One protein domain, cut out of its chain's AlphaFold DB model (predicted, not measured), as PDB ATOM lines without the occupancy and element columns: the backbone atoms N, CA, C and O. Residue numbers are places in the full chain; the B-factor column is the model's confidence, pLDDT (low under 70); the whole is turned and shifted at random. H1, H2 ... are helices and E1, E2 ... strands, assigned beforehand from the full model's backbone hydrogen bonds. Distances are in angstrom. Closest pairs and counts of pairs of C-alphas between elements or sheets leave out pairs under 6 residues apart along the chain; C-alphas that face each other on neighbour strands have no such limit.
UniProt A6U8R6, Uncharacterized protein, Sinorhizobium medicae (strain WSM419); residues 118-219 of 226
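Overview. This is residues 118 to 219 of the 226 residues of an uncharacterized protein of Sinorhizobium medicae (strain WSM419) (UniProt A6U8R6). A strongly twisted wall of five antiparallel strands, E1 to E5, has the helix H1 over one face, mostly by E2 and E3, while two short helices, H2 and H3, lie off the sheet toward the other end of the domain, reached by a long loop stretch. The printed part has 102 residues with three named helices and five named strands, in the order H1, E1, E2, E3, E4, E5, H2, H3. The sheet's order is E1, E2, E3, E4, E5, all antiparallel, and the class is mixed, helices and strands. The whole is compact, with a radius of gyration of the C-alphas of 12.9 A and spans of 35 by 34 by 20 A.

Along the chain. Find C-alpha 118 at (-26.161, -0.677, 5.476); from there H1 runs over residues 118 to 127, 14.2 A long. Next come E1, residues 131 to 134, and E2, residues 137 to 142, 15.9 A. E3 covers residues 145 to 151, 19.3 A, and E4 residues 155 to 162, 23.2 A. Look for C-alpha 165 at (-37.586, -25.114, 3.968), where E5 begins; it runs to residue 173, 24.3 A. H2 is residues 192 to 199, 10.9 A, and H3 residues 210 to 217, 10.4 A, ending at C-alpha 217 at (-23.243, -12.673, -21.286).

Arrangement. The five strands form a meander, each the antiparallel neighbour of the one before, and each successive two make a hairpin. Look across E1 and E2 for N 131 and O 139, 2.8 A apart, and across E2 and E3 for N 140 and O 147, 3.0 A. Between E3 and E4, N 148 and O 159 are 2.8 A apart; between E4 and E5, N 160 and O 167 are 2.9 A apart. H1 is on the sheet at a height of 8.4 A, making two layers, a helix on one face of a sheet. It lies over E2 and only just over E3, with 3 of its C-alphas falling there, and runs slantwise to the strands, at 35 degrees to E2 on the local plane. Its closest C-alphas to E3 are those of Ala 118 and Val 151, 6.3 A. H2 and H3 are not on the sheet, and H1, H2 and H3 are apart from each other. In H1, H2 and H3 every O i to N i+4 pair is within hydrogen-bond range.

Size, cuts and confidence. The two C-alphas farthest apart are those of Arg 164 and Ser 218, 37.2 A. The link from E5 to H2, residues 174 to 191, is long; in it residues 178 to 179 pair antiparallel with 185 to 186. The printed part has no cut, and no printed residue is under 70 in pLDDT; its mean is 89.4.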
ATOM      1  N   ALA A 118     -24.889  -0.019   5.178       91.00
ATOM      2  CA  ALA A 118     -26.161  -0.677   5.476       91.00
ATOM      3  C   ALA A 118     -27.354   0.020   4.802       91.00
ATOM      4  O   ALA A 118     -28.141  -0.638   4.130       91.00
ATOM      5  N   GLU A 119     -27.463   1.346   4.908       89.62
ATOM      6  CA  GLU A 119     -28.523   2.114   4.237       89.62
ATOM      7  C   GLU A 119     -28.406   2.027   2.717       89.62
ATOM      8  O   GLU A 119     -29.402   1.864   2.013       89.62
ATOM      9  N   ARG A 120     -27.173   2.000   2.202       88.12
ATOM     10  CA  ARG A 120     -26.914   1.739   0.787       88.12
ATOM     11  C   ARG A 120     -27.423   0.363   0.344       88.12
ATOM     12  O   ARG A 120     -28.006   0.258  -0.729       88.12
ATOM     13  N   ALA A 121     -27.232  -0.680   1.153       91.88
ATOM     14  CA  ALA A 121     -27.730  -2.025   0.857       91.88
ATOM     15  C   ALA A 121     -29.262  -2.120   0.937       91.88
ATOM     16  O   ALA A 121     -29.867  -2.761   0.079       91.88
ATOM     17  N   LYS A 122     -29.895  -1.440   1.904       90.94
ATOM     18  CA  LYS A 122     -31.362  -1.333   1.987       90.94
ATOM     19  C   LYS A 122     -31.942  -0.640   0.758       90.94
ATOM     20  O   LYS A 122     -32.836  -1.179   0.113       90.94
ATOM     21  N   ARG A 123     -31.384   0.522   0.403       86.00
ATOM     22  CA  ARG A 123     -31.781   1.274  -0.791       86.00
ATOM     23  C   ARG A 123     -31.590   0.440  -2.051       86.00
ATOM     24  O   ARG A 123     -32.512   0.334  -2.849       86.00
ATOM     25  N   TRP A 124     -30.437  -0.219  -2.185       89.38
ATOM     26  CA  TRP A 124     -30.193  -1.145  -3.285       89.38
ATOM     27  C   TRP A 124     -31.284  -2.218  -3.356       89.38
ATOM     28  O   TRP A 124     -31.859  -2.399  -4.418       89.38
ATOM     29  N   ALA A 125     -31.636  -2.881  -2.252       90.44
ATOM     30  CA  ALA A 125     -32.663  -3.922  -2.269       90.44
ATOM     31  C   ALA A 125     -34.004  -3.392  -2.812       90.44
ATOM     32  O   ALA A 125     -34.573  -3.985  -3.730       90.44
ATOM     33  N   SER A 126     -34.461  -2.238  -2.317       83.62
ATOM     34  CA  SER A 126     -35.692  -1.589  -2.788       83.62
ATOM     35  C   SER A 126     -35.639  -1.204  -4.269       83.62
ATOM     36  O   SER A 126     -36.562  -1.520  -5.023       83.62
ATOM     37  N   ASP A 127     -34.533  -0.605  -4.712       80.44
ATOM     38  CA  ASP A 127     -34.330  -0.197  -6.109       80.44
ATOM     39  C   ASP A 127     -34.217  -1.405  -7.063       80.44
ATOM     40  O   ASP A 127     -34.386  -1.279  -8.277       80.44
ATOM     41  N   ASN A 128     -33.923  -2.592  -6.522       82.00
ATOM     42  CA  ASN A 128     -33.689  -3.828  -7.269       82.00
ATOM     43  C   ASN A 128     -34.843  -4.838  -7.109       82.00
ATOM     44  O   ASN A 128     -34.663  -6.023  -7.369       82.00
ATOM     45  N   GLY A 129     -36.035  -4.383  -6.718       80.19
ATOM     46  CA  GLY A 129     -37.248  -5.205  -6.754       80.19
ATOM     47  C   GLY A 129     -37.548  -6.005  -5.495       80.19
ATOM     48  O   GLY A 129     -38.522  -6.756  -5.488       80.19
ATOM     49  N   PHE A 130     -36.794  -5.806  -4.413       88.44
ATOM     50  CA  PHE A 130     -37.187  -6.347  -3.121       88.44
ATOM     51  C   PHE A 130     -38.236  -5.465  -2.436       88.44
ATOM     52  O   PHE A 130     -38.135  -4.239  -2.384       88.44
ATOM     53  N   THR A 131     -39.216  -6.115  -1.817       84.31
ATOM     54  CA  THR A 131     -40.203  -5.490  -0.936       84.31
ATOM     55  C   THR A 131     -39.705  -5.519   0.503       84.31
ATOM     56  O   THR A 131     -39.346  -6.574   1.017       84.31
ATOM     57  N   MET A 132     -39.713  -4.376   1.187       86.38
ATOM     58  CA  MET A 132     -39.426  -4.333   2.621       86.38
ATOM     59  C   MET A 132     -40.611  -4.918   3.405       86.38
ATOM     60  O   MET A 132     -41.724  -4.404   3.315       86.38
ATOM     61  N   VAL A 133     -40.370  -5.987   4.164       87.06
ATOM     62  CA  VAL A 133     -41.385  -6.685   4.985       87.06
ATOM     63  C   VAL A 133     -41.119  -6.573   6.486       87.06
ATOM     64  O   VAL A 133     -41.959  -6.927   7.305       87.06
ATOM     65  N   GLY A 134     -39.959  -6.040   6.857       84.75
ATOM     66  CA  GLY A 134     -39.623  -5.665   8.222       84.75
ATOM     67  C   GLY A 134     -38.518  -4.610   8.226       84.75
ATOM     68  O   GLY A 134     -37.935  -4.342   7.175       84.75
ATOM     69  N   PRO A 135     -38.155  -4.045   9.393       85.06
ATOM     70  CA  PRO A 135     -37.214  -2.918   9.488       85.06
ATOM     71  C   PRO A 135     -35.836  -3.159   8.850       85.06
ATOM     72  O   PRO A 135     -35.083  -2.224   8.573       85.06
ATOM     73  N   ARG A 136     -35.472  -4.431   8.676       91.69
ATOM     74  CA  ARG A 136     -34.199  -4.882   8.109       91.69
ATOM     75  C   ARG A 136     -34.374  -6.020   7.113       91.69
ATOM     76  O   ARG A 136     -33.370  -6.577   6.696       91.69
ATOM     77  N   THR A 137     -35.604  -6.389   6.766       94.75
ATOM     78  CA  THR A 137     -35.888  -7.593   5.979       94.75
ATOM     79  C   THR A 137     -36.551  -7.206   4.673       94.75
ATOM     80  O   THR A 137     -37.583  -6.533   4.662       94.75
ATOM     81  N   PHE A 138     -35.954  -7.676   3.590       94.81
ATOM     82  CA  PHE A 138     -36.366  -7.440   2.221       94.81
ATOM     83  C   PHE A 138     -36.667  -8.787   1.576       94.81
ATOM     84  O   PHE A 138     -35.911  -9.733   1.765       94.81
ATOM     85  N   GLN A 139     -37.760  -8.887   0.831       94.50
ATOM     86  CA  GLN A 139     -38.175 -10.116   0.160       94.50
ATOM     87  C   GLN A 139     -38.347  -9.883  -1.336       94.50
ATOM     88  O   GLN A 139     -38.911  -8.866  -1.744       94.50
ATOM     89  N   ALA A 140     -37.869 -10.823  -2.143       90.38
ATOM     90  CA  ALA A 140     -38.137 -10.877  -3.573       90.38
ATOM     91  C   ALA A 140     -38.562 -12.293  -3.960       90.38
ATOM     92  O   ALA A 140     -37.971 -13.270  -3.496       90.38
ATOM     93  N   ASP A 141     -39.574 -12.382  -4.816       87.44
ATOM     94  CA  ASP A 141     -40.025 -13.652  -5.375       87.44
ATOM     95  C   ASP A 141     -38.967 -14.176  -6.362       87.44
ATOM     96  O   ASP A 141     -38.386 -13.413  -7.141       87.44
ATOM     97  N   TYR A 142     -38.706 -15.482  -6.333       88.19
ATOM     98  CA  TYR A 142     -37.844 -16.165  -7.294       88.19
ATOM     99  C   TYR A 142     -38.346 -17.589  -7.526       88.19
ATOM    100  O   TYR A 142     -38.236 -18.437  -6.646       88.19
ATOM    101  N   ALA A 143     -38.875 -17.852  -8.724       85.88
ATOM    102  CA  ALA A 143     -39.527 -19.119  -9.062       85.88
ATOM    103  C   ALA A 143     -40.614 -19.490  -8.028       85.88
ATOM    104  O   ALA A 143     -41.537 -18.708  -7.808       85.88
ATOM    105  N   ASP A 144     -40.508 -20.658  -7.400       85.94
ATOM    106  CA  ASP A 144     -41.384 -21.167  -6.336       85.94
ATOM    107  C   ASP A 144     -40.919 -20.773  -4.917       85.94
ATOM    108  O   ASP A 144     -41.428 -21.277  -3.912       85.94
ATOM    109  N   SER A 145     -39.931 -19.884  -4.834       90.81
ATOM    110  CA  SER A 145     -39.204 -19.548  -3.618       90.81
ATOM    111  C   SER A 145     -39.248 -18.045  -3.317       90.81
ATOM    112  O   SER A 145     -39.488 -17.204  -4.184       90.81
ATOM    113  N   ILE A 146     -38.975 -17.689  -2.062       93.00
ATOM    114  CA  ILE A 146     -38.816 -16.305  -1.604       93.00
ATOM    115  C   ILE A 146     -37.369 -16.107  -1.167       93.00
ATOM    116  O   ILE A 146     -36.869 -16.820  -0.297       93.00
ATOM    117  N   VAL A 147     -36.693 -15.113  -1.736       96.25
ATOM    118  CA  VAL A 147     -35.362 -14.703  -1.283       96.25
ATOM    119  C   VAL A 147     -35.510 -13.636  -0.214       96.25
ATOM    120  O   VAL A 147     -35.995 -12.537  -0.481       96.25
ATOM    121  N   GLU A 148     -35.065 -13.951   0.998       97.12
ATOM    122  CA  GLU A 148     -35.039 -13.027   2.125       97.12
ATOM    123  C   GLU A 148     -33.648 -12.424   2.276       97.12
ATOM    124  O   GLU A 148     -32.680 -13.124   2.564       97.12
ATOM    125  N   PHE A 149     -33.551 -11.110   2.131       97.38
ATOM    126  CA  PHE A 149     -32.332 -10.347   2.323       97.38
ATOM    127  C   PHE A 149     -32.443  -9.499   3.592       97.38
ATOM    128  O   PHE A 149     -33.214  -8.540   3.667       97.38
ATOM    129  N   HIS A 150     -31.673  -9.863   4.614       97.12
ATOM    130  CA  HIS A 150     -31.603  -9.155   5.883       97.12
ATOM    131  C   HIS A 150     -30.390  -8.230   5.919       97.12
ATOM    132  O   HIS A 150     -29.246  -8.673   5.801       97.12
ATOM    133  N   VAL A 151     -30.638  -6.943   6.143       96.38
ATOM    134  CA  VAL A 151     -29.621  -5.890   6.158       96.38
ATOM    135  C   VAL A 151     -29.480  -5.335   7.573       96.38
ATOM    136  O   VAL A 151     -30.177  -4.400   7.982       96.38
ATOM    137  N   GLY A 152     -28.584  -5.946   8.346       92.94
ATOM    138  CA  GLY A 152     -28.180  -5.469   9.663       92.94
ATOM    139  C   GLY A 152     -27.198  -4.298   9.591       92.94
ATOM    140  O   GLY A 152     -26.732  -3.902   8.526       92.94
ATOM    141  N   THR A 153     -26.860  -3.738  10.751       88.62
ATOM    142  CA  THR A 153     -25.820  -2.702  10.859       88.62
ATOM    143  C   THR A 153     -24.413  -3.293  10.754       88.62
ATOM    144  O   THR A 153     -23.515  -2.657  10.207       88.62
ATOM    145  N   THR A 154     -24.221  -4.521  11.240       92.44
ATOM    146  CA  THR A 154     -22.918  -5.204  11.308       92.44
ATOM    147  C   THR A 154     -22.771  -6.340  10.305       92.44
ATOM    148  O   THR A 154     -21.649  -6.645   9.898       92.44
ATOM    149  N   GLU A 155     -23.870  -6.947   9.863       96.00
ATOM    150  CA  GLU A 155     -23.876  -8.088   8.947       96.00
ATOM    151  C   GLU A 155     -25.065  -8.066   7.987       96.00
ATOM    152  O   GLU A 155     -26.076  -7.405   8.236       96.00
ATOM    153  N   VAL A 156     -24.924  -8.808   6.891       96.50
ATOM    154  CA  VAL A 156     -26.030  -9.178   6.010       96.50
ATOM    155  C   VAL A 156     -26.227 -10.685   6.034       96.50
ATOM    156  O   VAL A 156     -25.260 -11.448   6.133       96.50
ATOM    157  N   ILE A 157     -27.485 -11.100   5.929       97.25
ATOM    158  CA  ILE A 157     -27.876 -12.505   5.870       97.25
ATOM    159  C   ILE A 157     -28.864 -12.670   4.722       97.25
ATOM    160  O   ILE A 157     -29.829 -11.917   4.640       97.25
ATOM    161  N   THR A 158     -28.642 -13.663   3.870       97.75
ATOM    162  CA  THR A 158     -29.539 -13.980   2.758       97.75
ATOM    163  C   THR A 158     -30.014 -15.414   2.885       97.75
ATOM    164  O   THR A 158     -29.190 -16.324   2.987       97.75
ATOM    165  N   HIS A 159     -31.329 -15.610   2.846       97.31
ATOM    166  CA  HIS A 159     -31.959 -16.923   2.816       97.31
ATOM    167  C   HIS A 159     -32.768 -17.114   1.537       97.31
ATOM    168  O   HIS A 159     -33.257 -16.148   0.954       97.31
ATOM    169  N   MET A 160     -32.953 -18.371   1.152       96.06
ATOM    170  CA  MET A 160     -33.987 -18.783   0.211       96.06
ATOM    171  C   MET A 160     -35.003 -19.639   0.960       96.06
ATOM    172  O   MET A 160     -34.628 -20.561   1.684       96.06
ATOM    173  N   VAL A 161     -36.278 -19.302   0.830       95.12
ATOM    174  CA  VAL A 161     -37.388 -19.994   1.483       95.12
ATOM    175  C   VAL A 161     -38.222 -20.679   0.411       95.12
ATOM    176  O   VAL A 161     -38.780 -19.999  -0.447       95.12
ATOM    177  N   THR A 162     -38.337 -22.001   0.481       92.38
ATOM    178  CA  THR A 162     -39.131 -22.818  -0.448       92.38
ATOM    179  C   THR A 162     -40.102 -23.663   0.370       92.38
ATOM    180  O   THR A 162     -39.705 -24.580   1.097       92.38
ATOM    181  N   GLY A 163     -41.392 -23.324   0.323       90.75
ATOM    182  CA  GLY A 163     -42.399 -23.933   1.194       90.75
ATOM    183  C   GLY A 163     -42.057 -23.758   2.682       90.75
ATOM    184  O   GLY A 163     -42.081 -22.647   3.204       90.75
ATOM    185  N   ARG A 164     -41.747 -24.862   3.377       89.44
ATOM    186  CA  ARG A 164     -41.321 -24.856   4.795       89.44
ATOM    187  C   ARG A 164     -39.801 -24.870   4.980       89.44
ATOM    188  O   ARG A 164     -39.332 -24.754   6.110       89.44
ATOM    189  N   HIS A 165     -39.038 -25.056   3.907       93.69
ATOM    190  CA  HIS A 165     -37.586 -25.114   3.968       93.69
ATOM    191  C   HIS A 165     -36.991 -23.708   3.887       93.69
ATOM    192  O   HIS A 165     -37.420 -22.898   3.068       93.69
ATOM    193  N   ARG A 166     -35.994 -23.427   4.729       95.69
ATOM    194  CA  ARG A 166     -35.257 -22.162   4.739       95.69
ATOM    195  C   ARG A 166     -33.767 -22.449   4.673       95.69
ATOM    196  O   ARG A 166     -33.183 -22.942   5.633       95.69
ATOM    197  N   GLU A 167     -33.167 -22.111   3.545       95.50
ATOM    198  CA  GLU A 167     -31.758 -22.335   3.265       95.50
ATOM    199  C   GLU A 167     -30.964 -21.039   3.446       95.50
ATOM    200  O   GLU A 167     -31.340 -19.989   2.922       95.50
ATOM    201  N   LEU A 168     -29.849 -21.098   4.172       96.06
ATOM    202  CA  LEU A 168     -28.915 -19.979   4.283       96.06
ATOM    203  C   LEU A 168     -28.038 -19.909   3.027       96.06
ATOM    204  O   LEU A 168     -27.171 -20.754   2.829       96.06
ATOM    205  N   LEU A 169     -28.213 -18.863   2.219       94.38
ATOM    206  CA  LEU A 169     -27.370 -18.621   1.044       94.38
ATOM    207  C   LEU A 169     -26.043 -17.971   1.428       94.38
ATOM    208  O   LEU A 169     -24.998 -18.271   0.850       94.38
ATOM    209  N   MET A 170     -26.097 -17.016   2.360       95.06
ATOM    210  CA  MET A 170     -24.934 -16.230   2.747       95.06
ATOM    211  C   MET A 170     -25.122 -15.557   4.102       95.06
ATOM    212  O   MET A 170     -26.189 -15.028   4.404       95.06
ATOM    213  N   ARG A 171     -24.034 -15.483   4.869       95.75
ATOM    214  CA  ARG A 171     -23.887 -14.612   6.038       95.75
ATOM    215  C   ARG A 171     -22.505 -13.972   5.996       95.75
ATOM    216  O   ARG A 171     -21.501 -14.679   6.052       95.75
ATOM    217  N   LYS A 172     -22.437 -12.645   5.872       94.38
ATOM    218  CA  LYS A 172     -21.159 -11.914   5.826       94.38
ATOM    219  C   LYS A 172     -21.239 -10.613   6.626       94.38
ATOM    220  O   LYS A 172     -22.283  -9.958   6.637       94.38
ATOM    221  N   PRO A 173     -20.120 -10.174   7.229       95.00
ATOM    222  CA  PRO A 173     -20.016  -8.839   7.801       95.00
ATOM    223  C   PRO A 173     -20.334  -7.758   6.763       95.00
ATOM    224  O   PRO A 173     -19.886  -7.840   5.618       95.00
ATOM    225  N   MET A 174     -21.013  -6.689   7.182       93.31
ATOM    226  CA  MET A 174     -21.383  -5.555   6.329       93.31
ATOM    227  C   MET A 174     -20.155  -4.960   5.629       93.31
ATOM    228  O   MET A 174     -20.199  -4.614   4.451       93.31
ATOM    229  N   ARG A 175     -19.003  -4.916   6.316       90.50
ATOM    230  CA  ARG A 175     -17.731  -4.442   5.744       90.50
ATOM    231  C   ARG A 175     -17.308  -5.197   4.477       90.50
ATOM    232  O   ARG A 175     -16.720  -4.571   3.597       90.50
ATOM    233  N   SER A 176     -17.657  -6.478   4.355       91.44
ATOM    234  CA  SER A 176     -17.293  -7.344   3.225       91.44
ATOM    235  C   SER A 176     -18.172  -7.135   1.991       91.44
ATOM    236  O   SER A 176     -17.820  -7.596   0.909       91.44
ATOM    237  N   ILE A 177     -19.288  -6.419   2.132       91.12
ATOM    238  CA  ILE A 177     -20.202  -6.131   1.031       91.12
ATOM    239  C   ILE A 177     -19.650  -5.009   0.157       91.12
ATOM    240  O   ILE A 177     -19.121  -4.004   0.650       91.12
ATOM    241  N   ARG A 178     -19.761  -5.187  -1.160       89.56
ATOM    242  CA  ARG A 178     -19.324  -4.218  -2.173       89.56
ATOM    243  C   ARG A 178     -20.442  -3.984  -3.180       89.56
ATOM    244  O   ARG A 178     -21.295  -4.842  -3.359       89.56
ATOM    245  N   PHE A 179     -20.411  -2.840  -3.845       87.25
ATOM    246  CA  PHE A 179     -21.275  -2.542  -4.982       87.25
ATOM    247  C   PHE A 179     -20.368  -2.367  -6.188       87.25
ATOM    248  O   PHE A 179     -19.427  -1.577  -6.120       87.25
ATOM    249  N   ASP A 180     -20.586  -3.142  -7.242       84.56
ATOM    250  CA  ASP A 180     -19.711  -3.103  -8.410       84.56
ATOM    251  C   ASP A 180     -20.159  -2.071  -9.458       84.56
ATOM    252  O   ASP A 180     -21.179  -1.392  -9.318       84.56
ATOM    253  N   SER A 181     -19.394  -1.970 -10.545       79.94
ATOM    254  CA  SER A 181     -19.671  -1.055 -11.657       79.94
ATOM    255  C   SER A 181     -20.932  -1.403 -12.457       79.94
ATOM    256  O   SER A 181     -21.406  -0.574 -13.236       79.94
ATOM    257  N   THR A 182     -21.504  -2.595 -12.271       81.19
ATOM    258  CA  THR A 182     -22.811  -2.977 -12.829       81.19
ATOM    259  C   THR A 182     -23.970  -2.553 -11.925       81.19
ATOM    260  O   THR A 182     -25.131  -2.678 -12.308       81.19
ATOM    261  N   GLY A 183     -23.669  -2.019 -10.737       80.06
ATOM    262  CA  GLY A 183     -24.659  -1.680  -9.723       80.06
ATOM    263  C   GLY A 183     -25.162  -2.897  -8.950       80.06
ATOM    264  O   GLY A 183     -26.200  -2.798  -8.302       80.06
ATOM    265  N   MET A 184     -24.465  -4.035  -9.015       87.62
ATOM    266  CA  MET A 184     -24.793  -5.230  -8.237       87.62
ATOM    267  C   MET A 184     -24.141  -5.198  -6.863       87.62
ATOM    268  O   MET A 184     -22.990  -4.780  -6.715       87.62
ATOM    269  N   ILE A 185     -24.862  -5.704  -5.865       90.56
ATOM    270  CA  ILE A 185     -24.313  -5.980  -4.542       90.56
ATOM    271  C   ILE A 185     -23.546  -7.311  -4.566       90.56
ATOM    272  O   ILE A 185     -24.043  -8.331  -5.040       90.56
ATOM    273  N   ARG A 186     -22.309  -7.302  -4.070       89.06
ATOM    274  CA  ARG A 186     -21.378  -8.439  -4.072       89.06
ATOM    275  C   ARG A 186     -21.092  -8.915  -2.659       89.06
ATOM    276  O   ARG A 186     -21.042  -8.111  -1.726       89.06
ATOM    277  N   GLY A 187     -20.899 -10.226  -2.519       88.94
ATOM    278  CA  GLY A 187     -20.691 -10.885  -1.227       88.94
ATOM    279  C   GLY A 187     -21.962 -11.067  -0.388       88.94
ATOM    280  O   GLY A 187     -21.871 -11.540   0.738       88.94
ATOM    281  N   ALA A 188     -23.139 -10.717  -0.920       92.69
ATOM    282  CA  ALA A 188     -24.428 -10.883  -0.242       92.69
ATOM    283  C   ALA A 188     -25.123 -12.219  -0.572       92.69
ATOM    284  O   ALA A 188     -26.232 -12.450  -0.111       92.69
ATOM    285  N   GLY A 189     -24.523 -13.088  -1.394       92.44
ATOM    286  CA  GLY A 189     -25.174 -14.326  -1.852       92.44
ATOM    287  C   GLY A 189     -26.331 -14.102  -2.828       92.44
ATOM    288  O   GLY A 189     -27.129 -15.005  -3.040       92.44
ATOM    289  N   LEU A 190     -26.426 -12.903  -3.409       93.56
ATOM    290  CA  LEU A 190     -27.483 -12.507  -4.340       93.56
ATOM    291  C   LEU A 190     -27.053 -12.620  -5.806       93.56
ATOM    292  O   LEU A 190     -27.735 -12.089  -6.669       93.56
ATOM    293  N   ASP A 191     -25.931 -13.272  -6.106       90.56
ATOM    294  CA  ASP A 191     -25.425 -13.449  -7.466       90.56
ATOM    295  C   ASP A 191     -25.098 -14.914  -7.790       90.56
ATOM    296  O   ASP A 191     -25.783 -15.509  -8.613       90.56
ATOM    297  N   THR A 192     -24.095 -15.513  -7.147       87.31
ATOM    298  CA  THR A 192     -23.455 -16.763  -7.606       87.31
ATOM    299  C   THR A 192     -24.407 -17.923  -7.808       87.31
ATOM    300  O   THR A 192     -24.443 -18.471  -8.907       87.31
ATOM    301  N   ARG A 193     -25.234 -18.232  -6.805       88.12
ATOM    302  CA  ARG A 193     -26.228 -19.303  -6.912       88.12
ATOM    303  C   ARG A 193     -27.181 -19.074  -8.084       88.12
ATOM    304  O   ARG A 193     -27.406 -19.964  -8.884       88.12
ATOM    305  N   PHE A 194     -27.713 -17.864  -8.214       91.44
ATOM    306  CA  PHE A 194     -28.692 -17.550  -9.253       91.44
ATOM    307  C   PHE A 194     -28.076 -17.547 -10.654       91.44
ATOM    308  O   PHE A 194     -28.740 -17.891 -11.622       91.44
ATOM    309  N   VAL A 195     -26.790 -17.204 -10.777       89.88
ATOM    310  CA  VAL A 195     -26.061 -17.371 -12.041       89.88
ATOM    311  C   VAL A 195     -25.890 -18.854 -12.387       89.88
ATOM    312  O   VAL A 195     -25.955 -19.203 -13.562       89.88
ATOM    313  N   GLU A 196     -25.673 -19.732 -11.405       88.38
ATOM    314  CA  GLU A 196     -25.626 -21.186 -11.623       88.38
ATOM    315  C   GLU A 196     -26.991 -21.739 -12.053       88.38
ATOM    316  O   GLU A 196     -27.050 -22.467 -13.041       88.38
ATOM    317  N   GLU A 197     -28.082 -21.304 -11.416       87.62
ATOM    318  CA  GLU A 197     -29.457 -21.635 -11.828       87.62
ATOM    319  C   GLU A 197     -29.744 -21.190 -13.272       87.62
ATOM    320  O   GLU A 197     -30.285 -21.944 -14.079       87.62
ATOM    321  N   MET A 198     -29.313 -19.985 -13.656       88.31
ATOM    322  CA  MET A 198     -29.479 -19.505 -15.032       88.31
ATOM    323  C   MET A 198     -28.732 -20.363 -16.063       88.31
ATOM    324  O   MET A 198     -29.212 -20.526 -17.184       88.31
ATOM    325  N   LYS A 199     -27.572 -20.936 -15.712       86.06
ATOM    326  CA  LYS A 199     -26.803 -21.804 -16.628       86.06
ATOM    327  C   LYS A 199     -27.527 -23.110 -16.953       86.06
ATOM    328  O   LYS A 199     -27.265 -23.678 -18.009       86.06
ATOM    329  N   ILE A 200     -28.417 -23.568 -16.074       87.88
ATOM    330  CA  ILE A 200     -29.239 -24.767 -16.284       87.88
ATOM    331  C   ILE A 200     -30.644 -24.439 -16.817       87.88
ATOM    332  O   ILE A 200     -31.513 -25.304 -16.831       87.88
ATOM    333  N   GLY A 201     -30.866 -23.205 -17.287       83.00
ATOM    334  CA  GLY A 201     -32.125 -22.768 -17.898       83.00
ATOM    335  C   GLY A 201     -33.078 -22.028 -16.958       83.00
ATOM    336  O   GLY A 201     -34.180 -21.679 -17.375       83.00
ATOM    337  N   GLY A 202     -32.671 -21.758 -15.714       82.56
ATOM    338  CA  GLY A 202     -33.437 -20.936 -14.783       82.56
ATOM    339  C   GLY A 202     -33.607 -19.497 -15.275       82.56
ATOM    340  O   GLY A 202     -32.751 -18.928 -15.959       82.56
ATOM    341  N   GLU A 203     -34.726 -18.877 -14.916       81.94
ATOM    342  CA  GLU A 203     -34.966 -17.491 -15.291       81.94
ATOM    343  C   GLU A 203     -34.098 -16.519 -14.471       81.94
ATOM    344  O   GLU A 203     -33.868 -16.730 -13.281       81.94
ATOM    345  N   PRO A 204     -33.664 -15.390 -15.057       86.38
ATOM    346  CA  PRO A 204     -32.907 -14.387 -14.324       86.38
ATOM    347  C   PRO A 204     -33.745 -13.755 -13.200       86.38
ATOM    348  O   PRO A 204     -34.892 -13.352 -13.448       86.38
ATOM    349  N   PRO A 205     -33.161 -13.572 -12.000       89.75
ATOM    350  CA  PRO A 205     -33.819 -12.876 -10.907       89.75
ATOM    351  C   PRO A 205     -34.208 -11.436 -11.233       89.75
ATOM    352  O   PRO A 205     -33.513 -10.728 -11.966       89.75
ATOM    353  N   ILE A 206     -35.269 -10.955 -10.583       84.38
ATOM    354  CA  ILE A 206     -35.772  -9.581 -10.730       84.38
ATOM    355  C   ILE A 206     -34.729  -8.505 -10.378       84.38
ATOM    356  O   ILE A 206     -34.733  -7.417 -10.960       84.38
ATOM    357  N   TRP A 207     -33.787  -8.813  -9.480       89.25
ATOM    358  CA  TRP A 207     -32.742  -7.874  -9.068       89.25
ATOM    359  C   TRP A 207     -31.579  -7.752 -10.063       89.25
ATOM    360  O   TRP A 207     -30.808  -6.788  -9.985       89.25
ATOM    361  N   PHE A 208     -31.476  -8.631 -11.066       88.69
ATOM    362  CA  PHE A 208     -30.440  -8.534 -12.099       88.69
ATOM    363  C   PHE A 208     -30.804  -7.440 -13.122       88.69
ATOM    364  O   PHE A 208     -31.698  -7.611 -13.951       88.69
ATOM    365  N   ASN A 209     -30.115  -6.288 -13.084       82.44
ATOM    366  CA  ASN A 209     -30.284  -5.258 -14.126       82.44
ATOM    367  C   ASN A 209     -29.739  -5.717 -15.483       82.44
ATOM    368  O   ASN A 209     -28.849  -6.562 -15.567       82.44
ATOM    369  N   ALA A 210     -30.188  -5.038 -16.544       82.69
ATOM    370  CA  ALA A 210     -29.664  -5.209 -17.896       82.69
ATOM    371  C   ALA A 210     -28.132  -5.088 -17.984       82.69
ATOM    372  O   ALA A 210     -27.506  -5.826 -18.742       82.69
ATOM    373  N   ARG A 211     -27.502  -4.188 -17.212       83.62
ATOM    374  CA  ARG A 211     -26.042  -3.989 -17.253       83.62
ATOM    375  C   ARG A 211     -25.287  -5.205 -16.715       83.62
ATOM    376  O   ARG A 211     -24.271  -5.578 -17.293       83.62
ATOM    377  N   PHE A 212     -25.786  -5.828 -15.654       86.19
ATOM    378  CA  PHE A 212     -25.227  -7.033 -15.063       86.19
ATOM    379  C   PHE A 212     -25.466  -8.250 -15.954       86.19
ATOM    380  O   PHE A 212     -24.510  -8.964 -16.231       86.19
ATOM    381  N   ILE A 213     -26.680  -8.425 -16.489       85.94
ATOM    382  CA  ILE A 213     -26.982  -9.488 -17.465       85.94
ATOM    383  C   ILE A 213     -26.045  -9.390 -18.676       85.94
ATOM    384  O   ILE A 213     -25.329 -10.339 -18.977       85.94
ATOM    385  N   LYS A 214     -25.928  -8.203 -19.284       85.81
ATOM    386  CA  LYS A 214     -25.006  -7.966 -20.405       85.81
ATOM    387  C   LYS A 214     -23.546  -8.232 -20.023       85.81
ATOM    388  O   LYS A 214     -22.755  -8.706 -20.840       85.81
ATOM    389  N   ALA A 215     -23.150  -7.908 -18.792       85.31
ATOM    390  CA  ALA A 215     -21.803  -8.184 -18.301       85.31
ATOM    391  C   ALA A 215     -21.551  -9.687 -18.076       85.31
ATOM    392  O   ALA A 215     -20.428 -10.131 -18.302       85.31
ATOM    393  N   LEU A 216     -22.565 -10.462 -17.672       85.62
ATOM    394  CA  LEU A 216     -22.492 -11.925 -17.575       85.62
ATOM    395  C   LEU A 216     -22.372 -12.560 -18.965       85.62
ATOM    396  O   LEU A 216     -21.456 -13.345 -19.192       85.62
ATOM    397  N   GLU A 217     -23.234 -12.165 -19.904       84.81
ATOM    398  CA  GLU A 217     -23.243 -12.673 -21.286       84.81
ATOM    399  C   GLU A 217     -21.933 -12.376 -22.028       84.81
ATOM    400  O   GLU A 217     -21.441 -13.198 -22.792       84.81
ATOM    401  N   SER A 218     -21.325 -11.214 -21.766       83.50
ATOM    402  CA  SER A 218     -20.026 -10.831 -22.341       83.50
ATOM    403  C   SER A 218     -18.809 -11.366 -21.575       83.50
ATOM    404  O   SER A 218     -17.679 -11.018 -21.915       83.50
ATOM    405  N   GLY A 219     -19.010 -12.149 -20.508       76.94
ATOM    406  CA  GLY A 219     -17.936 -12.690 -19.666       76.94
ATOM    407  C   GLY A 219     -17.159 -11.651 -18.841       76.94
ATOM    408  O   GLY A 219     -16.170 -11.990 -18.192       76.94
TER     409      GLY A 219